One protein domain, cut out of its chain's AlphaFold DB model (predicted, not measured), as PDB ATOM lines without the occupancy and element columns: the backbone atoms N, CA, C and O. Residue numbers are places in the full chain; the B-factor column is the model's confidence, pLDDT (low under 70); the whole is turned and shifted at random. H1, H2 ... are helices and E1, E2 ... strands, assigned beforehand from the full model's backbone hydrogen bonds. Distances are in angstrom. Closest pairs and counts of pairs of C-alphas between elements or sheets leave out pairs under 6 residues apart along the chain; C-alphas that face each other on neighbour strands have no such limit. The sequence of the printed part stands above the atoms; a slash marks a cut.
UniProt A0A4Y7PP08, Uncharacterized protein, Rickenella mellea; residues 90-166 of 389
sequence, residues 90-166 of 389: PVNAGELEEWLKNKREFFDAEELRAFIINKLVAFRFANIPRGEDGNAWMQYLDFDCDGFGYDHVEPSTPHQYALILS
ATOM      1  N   PRO A  90     130.259 -85.325 203.478       95.19
ATOM      2  CA  PRO A  90     131.226 -85.860 204.434       95.19
ATOM      3  C   PRO A  90     131.075 -85.251 205.831       95.19
ATOM      4  O   PRO A  90     130.881 -84.047 205.982       95.19
ATOM      5  N   VAL A  91     131.236 -86.085 206.861       93.88
ATOM      6  CA  VAL A  91     131.184 -85.667 208.277       93.88
ATOM      7  C   VAL A  91     132.548 -85.144 208.765       93.88
ATOM      8  O   VAL A  91     132.626 -84.378 209.723       93.88
ATOM      9  N   ASN A  92     133.643 -85.535 208.108       96.88
ATOM     10  CA  ASN A  92     134.989 -85.053 208.408       96.88
ATOM     11  C   ASN A  92     135.207 -83.657 207.802       96.88
ATOM     12  O   ASN A  92     134.989 -83.455 206.611       96.88
ATOM     13  N   ALA A  93     135.694 -82.707 208.603       92.69
ATOM     14  CA  ALA A  93     135.887 -81.316 208.193       92.69
ATOM     15  C   ALA A  93     136.811 -81.136 206.970       92.69
ATOM     16  O   ALA A  93     136.548 -80.265 206.145       92.69
ATOM     17  N   GLY A  94     137.864 -81.953 206.831       94.88
ATOM     18  CA  GLY A  94     138.778 -81.870 205.681       94.88
ATOM     19  C   GLY A  94     138.157 -82.423 204.395       94.88
ATOM     20  O   GLY A  94     138.216 -81.788 203.345       94.88
ATOM     21  N   GLU A  95     137.482 -83.570 204.498       94.44
ATOM     22  CA  GLU A  95     136.723 -84.166 203.390       94.44
ATOM     23  C   GLU A  95     135.561 -83.255 202.964       94.44
ATOM     24  O   GLU A  95     135.253 -83.163 201.779       94.44
ATOM     25  N   LEU A  96     134.937 -82.545 203.911       91.88
ATOM     26  CA  LEU A  96     133.883 -81.568 203.651       91.88
ATOM     27  C   LEU A  96     134.409 -80.328 202.914       91.88
ATOM     28  O   LEU A  96     133.724 -79.832 202.023       91.88
ATOM     29  N   GLU A  97     135.609 -79.833 203.232       93.25
ATOM     30  CA  GLU A  97     136.228 -78.721 202.494       93.25
ATOM     31  C   GLU A  97     136.558 -79.125 201.047       93.25
ATOM     32  O   GLU A  97     136.194 -78.408 200.110       93.25
ATOM     33  N   GLU A  98     137.147 -80.308 200.841       94.81
ATOM     34  CA  GLU A  98     137.396 -80.847 199.499       94.81
ATOM     35  C   GLU A  98     136.086 -81.117 198.738       94.81
ATOM     36  O   GLU A  98     135.960 -80.760 197.567       94.81
ATOM     37  N   TRP A  99     135.063 -81.664 199.399       93.50
ATOM     38  CA  TRP A  99     133.738 -81.860 198.808       93.50
ATOM     39  C   TRP A  99     133.086 -80.532 198.428       93.50
ATOM     40  O   TRP A  99     132.566 -80.419 197.323       93.50
ATOM     41  N   LEU A 100     133.151 -79.500 199.276       91.12
ATOM     42  CA  LEU A 100     132.620 -78.168 198.969       91.12
ATOM     43  C   LEU A 100     133.377 -77.502 197.815       91.12
ATOM     44  O   LEU A 100     132.749 -76.840 196.987       91.12
ATOM     45  N   LYS A 101     134.696 -77.708 197.714       91.81
ATOM     46  CA  LYS A 101     135.495 -77.288 196.557       91.81
ATOM     47  C   LYS A 101     135.054 -78.025 195.290       91.81
ATOM     48  O   LYS A 101     134.734 -77.374 194.304       91.81
ATOM     49  N   ASN A 102     134.951 -79.351 195.330       90.62
ATOM     50  CA  ASN A 102     134.558 -80.172 194.182       90.62
ATOM     51  C   ASN A 102     133.094 -79.925 193.765       90.62
ATOM     52  O   ASN A 102     132.774 -79.961 192.578       90.62
ATOM     53  N   LYS A 103     132.194 -79.621 194.711       87.81
ATOM     54  CA  LYS A 103     130.824 -79.169 194.420       87.81
ATOM     55  C   LYS A 103     130.793 -77.761 193.850       87.81
ATOM     56  O   LYS A 103     129.968 -77.522 192.979       87.81
ATOM     57  N   ARG A 104     131.672 -76.853 194.281       82.81
ATOM     58  CA  ARG A 104     131.815 -75.538 193.645       82.81
ATOM     59  C   ARG A 104     132.340 -75.677 192.222       82.81
ATOM     60  O   ARG A 104     131.672 -75.222 191.318       82.81
ATOM     61  N   GLU A 105     133.444 -76.381 191.995       83.38
ATOM     62  CA  GLU A 105     133.989 -76.596 190.644       83.38
ATOM     63  C   GLU A 105     132.978 -77.302 189.722       83.38
ATOM     64  O   GLU A 105     132.874 -76.959 188.546       83.38
ATOM     65  N   PHE A 106     132.160 -78.214 190.264       83.12
ATOM     66  CA  PHE A 106     130.988 -78.747 189.570       83.12
ATOM     67  C   PHE A 106     129.942 -77.659 189.278       83.12
ATOM     68  O   PHE A 106     129.580 -77.491 188.123       83.12
ATOM     69  N   PHE A 107     129.461 -76.901 190.268       72.56
ATOM     70  CA  PHE A 107     128.406 -75.901 190.057       72.56
ATOM     71  C   PHE A 107     128.842 -74.678 189.233       72.56
ATOM     72  O   PHE A 107     128.009 -74.134 188.519       72.56
ATOM     73  N   ASP A 108     130.118 -74.302 189.258       70.56
ATOM     74  CA  ASP A 108     130.719 -73.260 188.420       70.56
ATOM     75  C   ASP A 108     130.826 -73.759 186.958       70.56
ATOM     76  O   ASP A 108     130.530 -73.028 186.012       70.56
ATOM     77  N   ALA A 109     131.153 -75.044 186.743       72.12
ATOM     78  CA  ALA A 109     131.057 -75.678 185.424       72.12
ATOM     79  C   ALA A 109     129.595 -75.865 184.963       72.12
ATOM     80  O   ALA A 109     129.299 -75.770 183.771       72.12
ATOM     81  N   GLU A 110     128.661 -76.083 185.893       66.62
ATOM     82  CA  GLU A 110     127.217 -76.116 185.633       66.62
ATOM     83  C   GLU A 110     126.611 -74.706 185.498       66.62
ATOM     84  O   GLU A 110     125.494 -74.582 185.004       66.62
ATOM     85  N   GLU A 111     127.329 -73.629 185.835       56.00
ATOM     86  CA  GLU A 111     126.905 -72.245 185.566       56.00
ATOM     87  C   GLU A 111     126.845 -71.972 184.051       56.00
ATOM     88  O   GLU A 111     126.059 -71.149 183.570       56.00
ATOM     89  N   LEU A 112     127.627 -72.745 183.284       58.09
ATOM     90  CA  LEU A 112     127.572 -72.831 181.826       58.09
ATOM     91  C   LEU A 112     126.373 -73.646 181.312       58.09
ATOM     92  O   LEU A 112     126.076 -73.573 180.116       58.09
ATOM     93  N   ARG A 113     125.657 -74.406 182.159       71.56
ATOM     94  CA  ARG A 113     124.405 -75.040 181.726       71.56
ATOM     95  C   ARG A 113     123.351 -73.975 181.474       71.56
ATOM     96  O   ARG A 113     123.109 -73.061 182.265       71.56
ATOM     97  N   ALA A 114     122.663 -74.154 180.358       79.25
ATOM     98  CA  ALA A 114     121.440 -73.439 180.090       79.25
ATOM     99  C   ALA A 114     120.248 -74.147 180.744       79.25
ATOM    100  O   ALA A 114     120.126 -75.372 180.692       79.25
ATOM    101  N   PHE A 115     119.315 -73.361 181.271       81.00
ATOM    102  CA  PHE A 115     117.918 -73.764 181.307       81.00
ATOM    103  C   PHE A 115     117.397 -73.695 179.868       81.00
ATOM    104  O   PHE A 115     117.323 -72.608 179.293       81.00
ATOM    105  N   ILE A 116     117.139 -74.862 179.272       80.56
ATOM    106  CA  ILE A 116     116.748 -74.995 177.864       80.56
ATOM    107  C   ILE A 116     115.271 -75.372 177.780       80.56
ATOM    108  O   ILE A 116     114.865 -76.424 178.274       80.56
ATOM    109  N   ILE A 117     114.491 -74.547 177.088       79.19
ATOM    110  CA  ILE A 117     113.070 -74.761 176.819       79.19
ATOM    111  C   ILE A 117     112.927 -75.219 175.368       79.19
ATOM    112  O   ILE A 117     113.523 -74.641 174.454       79.19
ATOM    113  N   ASN A 118     112.200 -76.321 175.170       71.62
ATOM    114  CA  ASN A 118     111.902 -76.928 173.867       71.62
ATOM    115  C   ASN A 118     113.110 -77.111 172.916       71.62
ATOM    116  O   ASN A 118     112.948 -77.199 171.705       71.62
ATOM    117  N   LYS A 119     114.322 -77.265 173.484       69.50
ATOM    118  CA  LYS A 119     115.637 -77.388 172.805       69.50
ATOM    119  C   LYS A 119     116.130 -76.136 172.062       69.50
ATOM    120  O   LYS A 119     117.129 -76.225 171.353       69.50
ATOM    121  N   LEU A 120     115.450 -74.999 172.204       66.44
ATOM    122  CA  LEU A 120     115.577 -73.861 171.287       66.44
ATOM    123  C   LEU A 120     115.815 -72.541 172.014       66.44
ATOM    124  O   LEU A 120     116.729 -71.797 171.659       66.44
ATOM    125  N   VAL A 121     115.040 -72.281 173.065       77.31
ATOM    126  CA  VAL A 121     115.273 -71.154 173.965       77.31
ATOM    127  C   VAL A 121     116.232 -71.587 175.062       77.31
ATOM    128  O   VAL A 121     116.048 -72.642 175.666       77.31
ATOM    129  N   ALA A 122     117.239 -70.765 175.341       81.69
ATOM    130  CA  ALA A 122     118.214 -71.014 176.388       81.69
ATOM    131  C   ALA A 122     118.450 -69.761 177.246       81.69
ATOM    132  O   ALA A 122     118.688 -68.666 176.735       81.69
ATOM    133  N   PHE A 123     118.446 -69.951 178.566       84.06
ATOM    134  CA  PHE A 123     118.848 -68.954 179.561       84.06
ATOM    135  C   PHE A 123     120.022 -69.505 180.378       84.06
ATOM    136  O   PHE A 123     119.977 -70.659 180.801       84.06
ATOM    137  N   ARG A 124     121.068 -68.711 180.645       82.75
ATOM    138  CA  ARG A 124     122.170 -69.135 181.542       82.75
ATOM    139  C   ARG A 124     121.634 -69.330 182.961       82.75
ATOM    140  O   ARG A 124     120.958 -68.431 183.454       82.75
ATOM    141  N   PHE A 125     121.945 -70.442 183.633       82.62
ATOM    142  CA  PHE A 125     121.252 -70.805 184.880       82.62
ATOM    143  C   PHE A 125     121.409 -69.779 186.024       82.62
ATOM    144  O   PHE A 125     120.452 -69.533 186.767       82.62
ATOM    145  N   ALA A 126     122.572 -69.121 186.117       82.69
ATOM    146  CA  ALA A 126     122.825 -68.024 187.058       82.69
ATOM    147  C   ALA A 126     122.053 -66.731 186.741       82.69
ATOM    148  O   ALA A 126     121.652 -66.011 187.652       82.69
ATOM    149  N   ASN A 127     121.793 -66.460 185.459       85.19
ATOM    150  CA  ASN A 127     121.153 -65.232 184.982       85.19
ATOM    151  C   ASN A 127     119.688 -65.437 184.557       85.19
ATOM    152  O   ASN A 127     119.150 -64.590 183.850       85.19
ATOM    153  N   ILE A 128     119.014 -66.524 184.954       87.31
ATOM    154  CA  ILE A 128     117.570 -66.654 184.693       87.31
ATOM    155  C   ILE A 128     116.854 -65.495 185.408       87.31
ATOM    156  O   ILE A 128     116.977 -65.381 186.633       87.31
ATOM    157  N   PRO A 129     116.095 -64.640 184.702       88.06
ATOM    158  CA  PRO A 129     115.326 -63.580 185.338       88.06
ATOM    159  C   PRO A 129     114.137 -64.198 186.083       88.06
ATOM    160  O   PRO A 129     113.097 -64.477 185.503       88.06
ATOM    161  N   ARG A 130     114.311 -64.472 187.379       89.75
ATOM    162  CA  ARG A 130     113.308 -65.168 188.204       89.75
ATOM    163  C   ARG A 130     112.173 -64.252 188.672       89.75
ATOM    164  O   ARG A 130     111.029 -64.679 188.673       89.75
ATOM    165  N   GLY A 131     112.458 -62.994 189.014       91.62
ATOM    166  CA  GLY A 131     111.462 -62.112 189.640       91.62
ATOM    167  C   GLY A 131     111.083 -62.568 191.054       91.62
ATOM    168  O   GLY A 131     111.811 -63.349 191.665       91.62
ATOM    169  N   GLU A 132     109.962 -62.068 191.577       92.88
ATOM    170  CA  GLU A 132     109.488 -62.382 192.938       92.88
ATOM    171  C   GLU A 132     108.844 -63.775 193.049       92.88
ATOM    172  O   GLU A 132     108.906 -64.395 194.106       92.88
ATOM    173  N   ASP A 133     108.257 -64.284 191.962       91.75
ATOM    174  CA  ASP A 133     107.494 -65.539 191.920       91.75
ATOM    175  C   ASP A 133     108.238 -66.703 191.234       91.75
ATOM    176  O   ASP A 133     107.716 -67.813 191.144       91.75
ATOM    177  N   GLY A 134     109.455 -66.457 190.739       90.06
ATOM    178  CA  GLY A 134     110.263 -67.428 189.997       90.06
ATOM    179  C   GLY A 134     110.005 -67.478 188.485       90.06
ATOM    180  O   GLY A 134     110.752 -68.166 187.783       90.06
ATOM    181  N   ASN A 135     109.012 -66.742 187.970       91.06
ATOM    182  CA  ASN A 135     108.465 -66.911 186.620       91.06
ATOM    183  C   ASN A 135     108.773 -65.775 185.635       91.06
ATOM    184  O   ASN A 135     108.371 -65.866 184.473       91.06
ATOM    185  N   ALA A 136     109.501 -64.726 186.033       91.12
ATOM    186  CA  ALA A 136     109.749 -63.548 185.183       91.12
ATOM    187  C   ALA A 136     110.587 -63.816 183.905       91.12
ATOM    188  O   ALA A 136     110.872 -62.890 183.146       91.12
ATOM    189  N   TRP A 137     110.959 -65.068 183.634       90.75
ATOM    190  CA  TRP A 137     111.546 -65.530 182.376       90.75
ATOM    191  C   TRP A 137     110.491 -65.864 181.318       90.75
ATOM    192  O   TRP A 137     110.793 -65.769 180.133       90.75
ATOM    193  N   MET A 138     109.249 -66.176 181.711       91.75
ATOM    194  CA  MET A 138     108.156 -66.424 180.762       91.75
ATOM    195  C   MET A 138     107.766 -65.167 179.973       91.75
ATOM    196  O   MET A 138     107.295 -65.293 178.851       91.75
ATOM    197  N   GLN A 139     108.026 -63.962 180.497       91.56
ATOM    198  CA  GLN A 139     107.811 -62.705 179.758       91.56
ATOM    199  C   GLN A 139     108.824 -62.474 178.619       91.56
ATOM    200  O   GLN A 139     108.695 -61.500 177.892       91.56
ATOM    201  N   TYR A 140     109.857 -63.319 178.510       89.56
ATOM    202  CA  TYR A 140     110.876 -63.281 177.456       89.56
ATOM    203  C   TYR A 140     110.702 -64.420 176.441       89.56
ATOM    204  O   TYR A 140     111.611 -64.700 175.657       89.56
ATOM    205  N   LEU A 141     109.551 -65.095 176.479       88.88
ATOM    206  CA  LEU A 141     109.134 -66.087 175.499       88.88
ATOM    207  C   LEU A 141     108.033 -65.503 174.627       88.88
ATOM    208  O   LEU A 141     107.087 -64.909 175.140       88.88
ATOM    209  N   ASP A 142     108.138 -65.746 173.328       87.00
ATOM    210  CA  ASP A 142     107.054 -65.522 172.381       87.00
ATOM    211  C   ASP A 142     106.909 -66.753 171.469       87.00
ATOM    212  O   ASP A 142     107.817 -67.588 171.370       87.00
ATOM    213  N   PHE A 143     105.752 -66.892 170.833       83.44
ATOM    214  CA  PHE A 143     105.435 -68.008 169.945       83.44
ATOM    215  C   PHE A 143     105.632 -67.568 168.500       83.44
ATOM    216  O   PHE A 143     105.107 -66.532 168.092       83.44
ATOM    217  N   ASP A 144     106.373 -68.343 167.705       73.62
ATOM    218  CA  ASP A 144     106.511 -68.000 166.291       73.62
ATOM    219  C   ASP A 144     105.140 -68.094 165.586       73.62
ATOM    220  O   ASP A 144     104.382 -69.058 165.746       73.62
ATOM    221  N   CYS A 145     104.799 -67.036 164.848       73.38
ATOM    222  CA  CYS A 145     103.510 -66.862 164.180       73.38
ATOM    223  C   CYS A 145     103.445 -67.588 162.824       73.38
ATOM    224  O   CYS A 145     102.423 -67.527 162.139       73.38
ATOM    225  N   ASP A 146     104.508 -68.311 162.461       65.94
ATOM    226  CA  ASP A 146     104.613 -69.191 161.293       65.94
ATOM    227  C   ASP A 146     103.605 -70.365 161.257       65.94
ATOM    228  O   ASP A 146     103.459 -71.031 160.231       65.94
ATOM    229  N   GLY A 147     102.878 -70.599 162.354       65.56
ATOM    230  CA  GLY A 147     101.847 -71.630 162.479       65.56
ATOM    231  C   GLY A 147     102.349 -72.972 163.019       65.56
ATOM    232  O   GLY A 147     101.526 -73.842 163.307       65.56
ATOM    233  N   PHE A 148     103.660 -73.139 163.222       72.75
ATOM    234  CA  PHE A 148     104.219 -74.283 163.947       72.75
ATOM    235  C   PHE A 148     104.227 -74.054 165.467       72.75
ATOM    236  O   PHE A 148     104.216 -75.025 166.224       72.75
ATOM    237  N   GLY A 149     104.190 -72.792 165.913       74.94
ATOM    238  CA  GLY A 149     104.032 -72.431 167.326       74.94
ATOM    239  C   GLY A 149     105.258 -72.755 168.180       74.94
ATOM    240  O   GLY A 149     105.115 -73.147 169.337       74.94
ATOM    241  N   TYR A 150     106.457 -72.634 167.607       80.31
ATOM    242  CA  TYR A 150     107.708 -72.830 168.335       80.31
ATOM    243  C   TYR A 150     107.986 -71.664 169.292       80.31
ATOM    244  O   TYR A 150     107.956 -70.500 168.885       80.31
ATOM    245  N   ASP A 151     108.329 -71.983 170.542       82.06
ATOM    246  CA  ASP A 151     108.850 -70.998 171.492       82.06
ATOM    247  C   ASP A 151     110.154 -70.391 170.955       82.06
ATOM    248  O   ASP A 151     111.087 -71.109 170.565       82.06
ATOM    249  N   HIS A 152     110.264 -69.068 171.016       82.25
ATOM    250  CA  HIS A 152     111.508 -68.348 170.786       82.25
ATOM    251  C   HIS A 152     111.750 -67.291 171.870       82.25
ATOM    252  O   HIS A 152     110.859 -66.937 172.641       82.25
ATOM    253  N   VAL A 153     112.994 -66.812 171.965       83.25
ATOM    254  CA  VAL A 153     113.337 -65.688 172.843       83.25
ATOM    255  C   VAL A 153     112.795 -64.417 172.206       83.25
ATOM    256  O   VAL A 153     113.206 -64.087 171.094       83.25
ATOM    257  N   GLU A 154     111.921 -63.695 172.907       84.25
ATOM    258  CA  GLU A 154     111.323 -62.461 172.391       84.25
ATOM    259  C   GLU A 154     112.438 -61.457 172.017       84.25
ATOM    260  O   GLU A 154     113.319 -61.206 172.850       84.25
ATOM    261  N   PRO A 155     112.456 -60.847 170.815       77.19
ATOM    262  CA  PRO A 155     113.564 -59.982 170.390       77.19
ATOM    263  C   PRO A 155     113.815 -58.710 171.228       77.19
ATOM    264  O   PRO A 155     114.837 -58.047 171.021       77.19
ATOM    265  N   SER A 156     112.946 -58.353 172.187       80.00
ATOM    266  CA  SER A 156     113.242 -57.317 173.193       80.00
ATOM    267  C   SER A 156     114.125 -57.799 174.359       80.00
ATOM    268  O   SER A 156     114.690 -56.969 175.083       80.00
ATOM    269  N   THR A 157     114.281 -59.118 174.529       81.69
ATOM    270  CA  THR A 157     114.933 -59.751 175.684       81.69
ATOM    271  C   THR A 157     116.347 -59.206 175.918       81.69
ATOM    272  O   THR A 157     117.188 -59.228 175.014       81.69
ATOM    273  N   PRO A 158     116.677 -58.759 177.147       83.75
ATOM    274  CA  PRO A 158     118.028 -58.333 177.487       83.75
ATOM    275  C   PRO A 158     119.078 -59.414 177.185       83.75
ATOM    276  O   PRO A 158     119.000 -60.540 177.672       83.75
ATOM    277  N   HIS A 159     120.119 -59.045 176.433       76.25
ATOM    278  CA  HIS A 159     121.189 -59.952 175.985       76.25
ATOM    279  C   HIS A 159     121.935 -60.678 177.128       76.25
ATOM    280  O   HIS A 159     122.530 -61.727 176.917       76.25
ATOM    281  N   GLN A 160     121.873 -60.153 178.355       80.75
ATOM    282  CA  GLN A 160     122.406 -60.799 179.562       80.75
ATOM    283  C   GLN A 160     121.623 -62.056 180.008       80.75
ATOM    284  O   GLN A 160     122.148 -62.844 180.796       80.75
ATOM    285  N   TYR A 161     120.390 -62.224 179.512       81.56
ATOM    286  CA  TYR A 161     119.501 -63.366 179.752       81.56
ATOM    287  C   TYR A 161     119.449 -64.303 178.538       81.56
ATOM    288  O   TYR A 161     119.544 -65.519 178.701       81.56
ATOM    289  N   ALA A 162     119.340 -63.736 177.330       75.50
ATOM    290  CA  ALA A 162     119.243 -64.478 176.074       75.50
ATOM    291  C   ALA A 162     120.553 -65.213 175.729       75.50
ATOM    292  O   ALA A 162     121.477 -64.622 175.161       75.50
ATOM    293  N   LEU A 163     120.631 -66.518 176.015       76.19
ATOM    294  CA  LEU A 163     121.715 -67.350 175.503       76.19
ATOM    295  C   LEU A 163     121.387 -67.769 174.068       76.19
ATOM    296  O   LEU A 163     120.749 -68.792 173.830       76.19
ATOM    297  N   ILE A 164     121.872 -66.994 173.098       71.12
ATOM    298  CA  ILE A 164     121.946 -67.466 171.714       71.12
ATOM    299  C   ILE A 164     122.852 -68.702 171.714       71.12
ATOM    300  O   ILE A 164     124.039 -68.602 172.030       71.12
ATOM    301  N   LEU A 165     122.290 -69.862 171.369       68.50
ATOM    302  CA  LEU A 165     123.046 -71.099 171.198       68.50
ATOM    303  C   LEU A 165     123.928 -70.975 169.950       68.50
ATOM    304  O   LEU A 165     123.528 -71.319 168.838       68.50
ATOM    305  N   SER A 166     125.136 -70.447 170.139       65.38
ATOM    306  CA  SER A 166     126.208 -70.596 169.162       65.38
ATOM    307  C   SER A 166     126.555 -72.075 169.054       65.38
ATOM    308  O   SER A 166     126.772 -72.737 170.071       65.38
TER     309      SER A 166
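AT A GLANCE: This is residues 90 to 166 of the 389 residues of an uncharacterized protein of Rickenella mellea (UniProt A0A4Y7PP08). One long helix, H1, makes the shaft of a handle-like model, with residues 93 to 97 and 101 to 107 sticking out, and at its far end is a loose head of two small strand hairpins, E1 with E2 and E3 with E4, among long loops. The hairpins come one after the other along the long axis; residues 125 to 140 loop out between them, and residues 154 to 166 fold back from the second hairpin, E3 with E4, to end beside the first, E1 with E2. The printed part has 77 residues with one named helix and four named strands, in the order H1, E1, E2, E3, E4, and both two-stranded sheets are antiparallel. The class is mixed, helices and strands, though under half of the residues are in named elements. The whole is only just loose, close to extended, with a radius of gyration of the C-alphas of 17.1 A and spans of 58 by 28 by 19 A, only just a rod.

IN THESE COORDINATES: E1 is residues 114 to 117, 9.1 A from first to last C-alpha, beginning at C-alpha 114 at (121.440, -73.439, 180.090). E2 is residues 121 to 124, 10.4 A long. H1 is residues 93 to 110, 24.7 A long, from C-alpha 93 at (135.887, -81.316, 208.193). E3 is residues 141 to 143, 6.9 A long, and E4 is residues 151 to 153, 7.1 A long, ending at C-alpha 153 at (113.337, -65.688, 172.843).

HOW THE PARTS SIT: E1 and E2 form an antiparallel hairpin, with 157 degrees between their directions. Across it N 115 and O 123 are 2.8 A apart and N 123 and O 115 are 3.0 A apart, within hydrogen-bond range. E2 has three pairs of C-alphas within 8 A of E4, the closest being those of Val 121 and His 152, 5.7 A apart. E3 and E4 form the other antiparallel hairpin, at 134 degrees, with N 142 and O 152 within hydrogen-bond range at 3.0 A. E2 and E3 are only just apart, their closest C-alphas 8.1 A from each other. H1 is apart from E2, E3 and E4. In H1 every O i to N i+4 pair is within hydrogen-bond range.

THE WHOLE: The two C-alphas farthest apart are those of Asn 92 and Asp 146, 58.3 A. The printed part has no cut. The link from E2 to E3, 16 residues, is long, while the links from H1 to E1 and from E1 to E2 are tight. The mean pLDDT of the printed part is 82.0, and residues 110 to 112, 119 to 120, 146 to 147 and 165 to 166 are under 70.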